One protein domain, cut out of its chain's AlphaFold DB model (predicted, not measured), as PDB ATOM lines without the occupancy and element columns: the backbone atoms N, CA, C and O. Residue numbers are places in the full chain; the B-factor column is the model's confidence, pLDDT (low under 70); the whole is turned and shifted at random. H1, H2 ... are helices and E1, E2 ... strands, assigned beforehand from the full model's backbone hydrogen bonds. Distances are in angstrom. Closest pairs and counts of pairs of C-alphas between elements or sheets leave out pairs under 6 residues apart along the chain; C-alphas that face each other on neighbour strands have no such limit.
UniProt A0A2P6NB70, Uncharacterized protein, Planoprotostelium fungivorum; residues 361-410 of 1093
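Overview. This is residues 361 to 410 of the 1093 residues of an uncharacterized protein of Planoprotostelium fungivorum (UniProt A0A2P6NB70). This is a loose, flat, open frame: H1 stands at one end, the short helices H2 and H3 at the other, and the lone strand E1 runs between them. The unnamed residues 371 to 382 span from H1 to H2. The printed part has 50 residues, in the order H1, H2, H3, E1, class mixed; the radius of gyration of the C-alphas is 12.4 A, the spans 33 by 30 by 13 A.

Arrangement. Start at H1, residues 361 to 370, apart from H2, residues 383 to 386, H3, residues 390 to 397, and E1, residues 403 to 408. Look at Asp 386 and Ser 392: their C-alphas, 6.4 A apart, are the closest of H2 and H3, which are close but not clearly touching. H3 and E1 are only just apart, closest 8.1 A. E1 pairs with no named strand. In H1 and H3 every O i to N i+4 pair is within hydrogen-bond range; H2 is too short for one.

Along the chain. Find C-alpha 361 at (325.605, 357.680, 230.095); H1 runs 14.3 A from there. H2 measures 5.2 A, H3 10.3 A. E1 runs 16.9 A to C-alpha 408 at (323.208, 351.446, 244.251).

Size, cuts and confidence. The farthest C-alphas, Glu 372 and Glu 389, are 33.8 A apart. The printed part has no cut; H1 to H2 is a long link. Residues 361, 363, 372 to 374 and 377 to 378 have pLDDT under 70.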
ATOM      1  N   GLU A 361     324.357 358.378 230.432       65.88
ATOM      2  CA  GLU A 361     325.605 357.680 230.095       65.88
ATOM      3  C   GLU A 361     325.552 356.217 230.551       65.88
ATOM      4  O   GLU A 361     325.845 355.312 229.781       65.88
ATOM      5  N   HIS A 362     325.114 355.970 231.792       75.12
ATOM      6  CA  HIS A 362     324.977 354.619 232.342       75.12
ATOM      7  C   HIS A 362     323.929 353.808 231.570       75.12
ATOM      8  O   HIS A 362     324.118 352.617 231.348       75.12
ATOM      9  N   ALA A 363     322.829 354.451 231.160       68.56
ATOM     10  CA  ALA A 363     321.814 353.817 230.329       68.56
ATOM     11  C   ALA A 363     322.385 353.441 228.952       68.56
ATOM     12  O   ALA A 363     322.351 352.268 228.593       68.56
ATOM     13  N   TRP A 364     322.986 354.397 228.233       75.00
ATOM     14  CA  TRP A 364     323.600 354.163 226.921       75.00
ATOM     15  C   TRP A 364     324.696 353.087 226.968       75.00
ATOM     16  O   TRP A 364     324.714 352.187 226.135       75.00
ATOM     17  N   GLN A 365     325.561 353.125 227.984       80.25
ATOM     18  CA  GLN A 365     326.655 352.168 228.142       80.25
ATOM     19  C   GLN A 365     326.152 350.737 228.395       80.25
ATOM     20  O   GLN A 365     326.764 349.783 227.917       80.25
ATOM     21  N   ILE A 366     325.036 350.578 229.114       81.44
ATOM     22  CA  ILE A 366     324.373 349.280 229.294       81.44
ATOM     23  C   ILE A 366     323.669 348.849 227.998       81.44
ATOM     24  O   ILE A 366     323.744 347.676 227.648       81.44
ATOM     25  N   GLU A 367     323.024 349.760 227.264       81.81
ATOM     26  CA  GLU A 367     322.415 349.456 225.958       81.81
ATOM     27  C   GLU A 367     323.456 348.973 224.934       81.81
ATOM     28  O   GLU A 367     323.214 347.979 224.250       81.81
ATOM     29  N   GLU A 368     324.654 349.574 224.901       83.00
ATOM     30  CA  GLU A 368     325.790 349.084 224.103       83.00
ATOM     31  C   GLU A 368     326.158 347.631 224.469       83.00
ATOM     32  O   GLU A 368     326.328 346.789 223.585       83.00
ATOM     33  N   TRP A 369     326.209 347.296 225.765       86.00
ATOM     34  CA  TRP A 369     326.515 345.936 226.238       86.00
ATOM     35  C   TRP A 369     325.399 344.909 225.971       86.00
ATOM     36  O   TRP A 369     325.667 343.706 225.983       86.00
ATOM     37  N   LEU A 370     324.160 345.346 225.724       80.69
ATOM     38  CA  LEU A 370     323.035 344.468 225.367       80.69
ATOM     39  C   LEU A 370     323.021 344.079 223.875       80.69
ATOM     40  O   LEU A 370     322.415 343.057 223.523       80.69
ATOM     41  N   GLY A 371     323.703 344.859 223.030       73.69
ATOM     42  CA  GLY A 371     323.817 344.658 221.586       73.69
ATOM     43  C   GLY A 371     322.745 345.374 220.756       73.69
ATOM     44  O   GLY A 371     321.725 345.839 221.269       73.69
ATOM     45  N   GLU A 372     322.988 345.456 219.444       62.59
ATOM     46  CA  GLU A 372     322.183 346.248 218.503       62.59
ATOM     47  C   GLU A 372     320.672 345.974 218.601       62.59
ATOM     48  O   GLU A 372     320.210 344.832 218.654       62.59
ATOM     49  N   GLY A 373     319.886 347.054 218.612       61.28
ATOM     50  CA  GLY A 373     318.423 347.009 218.650       61.28
ATOM     51  C   GLY A 373     317.797 346.807 220.036       61.28
ATOM     52  O   GLY A 373     316.594 347.028 220.173       61.28
ATOM     53  N   LYS A 374     318.565 346.452 221.076       67.25
ATOM     54  CA  LYS A 374     318.045 346.371 222.453       67.25
ATOM     55  C   LYS A 374     318.175 347.707 223.182       67.25
ATOM     56  O   LYS A 374     319.180 348.398 223.064       67.25
ATOM     57  N   LYS A 375     317.150 348.046 223.966       71.56
ATOM     58  CA  LYS A 375     317.100 349.237 224.825       71.56
ATOM     59  C   LYS A 375     316.609 348.879 226.221       71.56
ATOM     60  O   LYS A 375     315.929 347.865 226.393       71.56
ATOM     61  N   ILE A 376     316.928 349.708 227.211       72.56
ATOM     62  CA  ILE A 376     316.399 349.567 228.568       72.56
ATOM     63  C   ILE A 376     314.907 349.908 228.526       72.56
ATOM     64  O   ILE A 376     314.509 351.039 228.252       72.56
ATOM     65  N   GLY A 377     314.079 348.890 228.758       65.19
ATOM     66  CA  GLY A 377     312.625 349.009 228.757       65.19
ATOM     67  C   GLY A 377     312.052 349.636 230.032       65.19
ATOM     68  O   GLY A 377     312.747 350.243 230.846       65.19
ATOM     69  N   GLN A 378     310.745 349.457 230.214       66.44
ATOM     70  CA  GLN A 378     310.003 349.938 231.378       66.44
ATOM     71  C   GLN A 378     310.591 349.418 232.706       66.44
ATOM     72  O   GLN A 378     310.860 348.225 232.850       66.44
ATOM     73  N   ARG A 379     310.720 350.299 233.711       78.06
ATOM     74  CA  ARG A 379     311.095 349.914 235.084       78.06
ATOM     75  C   ARG A 379     310.032 348.980 235.672       78.06
ATOM     76  O   ARG A 379     308.898 349.403 235.880       78.06
ATOM     77  N   LEU A 380     310.414 347.733 235.952       79.25
ATOM     78  CA  LEU A 380     309.529 346.715 236.535       79.25
ATOM     79  C   LEU A 380     309.417 346.820 238.064       79.25
ATOM     80  O   LEU A 380     308.342 346.598 238.605       79.25
ATOM     81  N   TYR A 381     310.519 347.147 238.746       82.12
ATOM     82  CA  TYR A 381     310.640 347.132 240.208       82.12
ATOM     83  C   TYR A 381     311.707 348.130 240.690       82.12
ATOM     84  O   TYR A 381     312.718 348.351 240.016       82.12
ATOM     85  N   LYS A 382     311.497 348.713 241.873       85.00
ATOM     86  CA  LYS A 382     312.404 349.619 242.592       85.00
ATOM     87  C   LYS A 382     312.258 349.381 244.098       85.00
ATOM     88  O   LYS A 382     311.288 349.811 244.709       85.00
ATOM     89  N   ALA A 383     313.260 348.764 244.725       80.00
ATOM     90  CA  ALA A 383     313.207 348.338 246.134       80.00
ATOM     91  C   ALA A 383     312.859 349.452 247.153       80.00
ATOM     92  O   ALA A 383     312.225 349.189 248.171       80.00
ATOM     93  N   THR A 384     313.220 350.712 246.877       76.00
ATOM     94  CA  THR A 384     312.872 351.877 247.722       76.00
ATOM     95  C   THR A 384     311.429 352.371 247.568       76.00
ATOM     96  O   THR A 384     311.012 353.236 248.332       76.00
ATOM     97  N   GLN A 385     310.678 351.848 246.596       71.44
ATOM     98  CA  GLN A 385     309.290 352.208 246.281       71.44
ATOM     99  C   GLN A 385     308.349 351.010 246.491       71.44
ATOM    100  O   GLN A 385     307.310 351.147 247.130       71.44
ATOM    101  N   ASP A 386     308.763 349.829 246.030       77.06
ATOM    102  CA  ASP A 386     307.973 348.589 246.029       77.06
ATOM    103  C   ASP A 386     308.299 347.658 247.219       77.06
ATOM    104  O   ASP A 386     307.717 346.582 247.368       77.06
ATOM    105  N   GLY A 387     309.235 348.076 248.078       74.31
ATOM    106  CA  GLY A 387     309.744 347.325 249.226       74.31
ATOM    107  C   GLY A 387     310.957 346.451 248.888       74.31
ATOM    108  O   GLY A 387     311.065 345.909 247.795       74.31
ATOM    109  N   PHE A 388     311.868 346.292 249.854       83.75
ATOM    110  CA  PHE A 388     313.104 345.499 249.721       83.75
ATOM    111  C   PHE A 388     312.897 343.977 249.883       83.75
ATOM    112  O   PHE A 388     313.866 343.220 249.902       83.75
ATOM    113  N   GLU A 389     311.657 343.510 250.038       82.44
ATOM    114  CA  GLU A 389     311.352 342.091 250.229       82.44
ATOM    115  C   GLU A 389     311.470 341.309 248.914       82.44
ATOM    116  O   GLU A 389     310.924 341.713 247.887       82.44
ATOM    117  N   SER A 390     312.084 340.119 248.945       82.19
ATOM    118  CA  SER A 390     312.197 339.247 247.762       82.19
ATOM    119  C   SER A 390     310.836 338.912 247.138       82.19
ATOM    120  O   SER A 390     310.735 338.726 245.928       82.19
ATOM    121  N   LYS A 391     309.769 338.880 247.949       79.94
ATOM    122  CA  LYS A 391     308.398 338.674 247.471       79.94
ATOM    123  C   LYS A 391     307.916 339.822 246.576       79.94
ATOM    124  O   LYS A 391     307.257 339.542 245.577       79.94
ATOM    125  N   SER A 392     308.267 341.074 246.890       80.19
ATOM    126  CA  SER A 392     307.987 342.218 246.015       80.19
ATOM    127  C   SER A 392     308.694 342.035 244.676       80.19
ATOM    128  O   SER A 392     308.024 342.039 243.646       80.19
ATOM    129  N   PHE A 393     310.009 341.772 244.688       87.50
ATOM    130  CA  PHE A 393     310.791 341.536 243.468       87.50
ATOM    131  C   PHE A 393     310.144 340.475 242.565       87.50
ATOM    132  O   PHE A 393     309.815 340.775 241.421       87.50
ATOM    133  N   HIS A 394     309.876 339.274 243.088       87.94
ATOM    134  CA  HIS A 394     309.258 338.201 242.300       87.94
ATOM    135  C   HIS A 394     307.858 338.572 241.788       87.94
ATOM    136  O   HIS A 394     307.551 338.323 240.625       87.94
ATOM    137  N   SER A 395     307.030 339.261 242.586       84.56
ATOM    138  CA  SER A 395     305.684 339.669 242.145       84.56
ATOM    139  C   SER A 395     305.661 340.643 240.956       84.56
ATOM    140  O   SER A 395     304.652 340.712 240.252       84.56
ATOM    141  N   TYR A 396     306.764 341.358 240.702       80.62
ATOM    142  CA  TYR A 396     306.901 342.281 239.571       80.62
ATOM    143  C   TYR A 396     307.793 341.751 238.437       80.62
ATOM    144  O   TYR A 396     307.521 342.054 237.274       80.62
ATOM    145  N   CYS A 397     308.829 340.966 238.747       85.25
ATOM    146  CA  CYS A 397     309.859 340.528 237.796       85.25
ATOM    147  C   CYS A 397     309.639 339.122 237.213       85.25
ATOM    148  O   CYS A 397     310.208 338.818 236.159       85.25
ATOM    149  N   ASP A 398     308.821 338.274 237.842       88.75
ATOM    150  CA  ASP A 398     308.579 336.920 237.339       88.75
ATOM    151  C   ASP A 398     307.734 336.925 236.054       88.75
ATOM    152  O   ASP A 398     306.823 337.740 235.854       88.75
ATOM    153  N   GLY A 399     308.064 336.003 235.148       82.56
ATOM    154  CA  GLY A 399     307.412 335.865 233.840       82.56
ATOM    155  C   GLY A 399     307.621 337.037 232.866       82.56
ATOM    156  O   GLY A 399     306.901 337.114 231.872       82.56
ATOM    157  N   LYS A 400     308.550 337.972 233.129       80.62
ATOM    158  CA  LYS A 400     308.759 339.181 232.301       80.62
ATOM    159  C   LYS A 400     309.774 339.032 231.164       80.62
ATOM    160  O   LYS A 400     309.879 339.939 230.345       80.62
ATOM    161  N   GLY A 401     310.484 337.905 231.070       82.44
ATOM    162  CA  GLY A 401     311.519 337.709 230.046       82.44
ATOM    163  C   GLY A 401     312.841 338.416 230.389       82.44
ATOM    164  O   GLY A 401     313.161 338.531 231.574       82.44
ATOM    165  N   PRO A 402     313.620 338.865 229.384       85.06
ATOM    166  CA  PRO A 402     314.916 339.502 229.607       85.06
ATOM    167  C   PRO A 402     314.818 340.767 230.470       85.06
ATOM    168  O   PRO A 402     313.962 341.620 230.238       85.06
ATOM    169  N   THR A 403     315.717 340.924 231.441       89.44
ATOM    170  CA  THR A 403     315.689 342.038 232.405       89.44
ATOM    171  C   THR A 403     317.084 342.542 232.767       89.44
ATOM    172  O   THR A 403     318.049 341.782 232.813       89.44
ATOM    173  N   VAL A 404     317.185 343.840 233.067       88.44
ATOM    174  CA  VAL A 404     318.381 344.471 233.642       88.44
ATOM    175  C   VAL A 404     318.079 344.846 235.091       88.44
ATOM    176  O   VAL A 404     317.110 345.553 235.362       88.44
ATOM    177  N   VAL A 405     318.924 344.401 236.018       90.38
ATOM    178  CA  VAL A 405     318.869 344.747 237.444       90.38
ATOM    179  C   VAL A 405     320.037 345.673 237.764       90.38
ATOM    180  O   VAL A 405     321.179 345.361 237.433       90.38
ATOM    181  N   VAL A 406     319.769 346.800 238.428       88.94
ATOM    182  CA  VAL A 406     320.788 347.784 238.833       88.94
ATOM    183  C   VAL A 406     320.632 348.110 240.316       88.94
ATOM    184  O   VAL A 406     319.523 348.304 240.810       88.94
ATOM    185  N   VAL A 407     321.758 348.160 241.024       90.00
ATOM    186  CA  VAL A 407     321.872 348.307 242.475       90.00
ATOM    187  C   VAL A 407     322.824 349.462 242.787       90.00
ATOM    188  O   VAL A 407     323.940 349.510 242.273       90.00
ATOM    189  N   ARG A 408     322.388 350.379 243.659       86.19
ATOM    190  CA  ARG A 408     323.208 351.446 244.251       86.19
ATOM    191  C   ARG A 408     323.343 351.186 245.747       86.19
ATOM    192  O   ARG A 408     322.333 351.009 246.425       86.19
ATOM    193  N   THR A 409     324.566 351.160 246.266       83.25
ATOM    194  CA  THR A 409     324.837 351.013 247.705       83.25
ATOM    195  C   THR A 409     324.895 352.367 248.418       83.25
ATOM    196  O   THR A 409     324.998 353.414 247.786       83.25
ATOM    197  N   HIS A 410     324.870 352.363 249.757       74.12
ATOM    198  CA  HIS A 410     324.924 353.583 250.585       74.12
ATOM    199  C   HIS A 410     326.218 354.414 250.445       74.12
ATOM    200  O   HIS A 410     326.268 355.541 250.922       74.12
TER     201      HIS A 410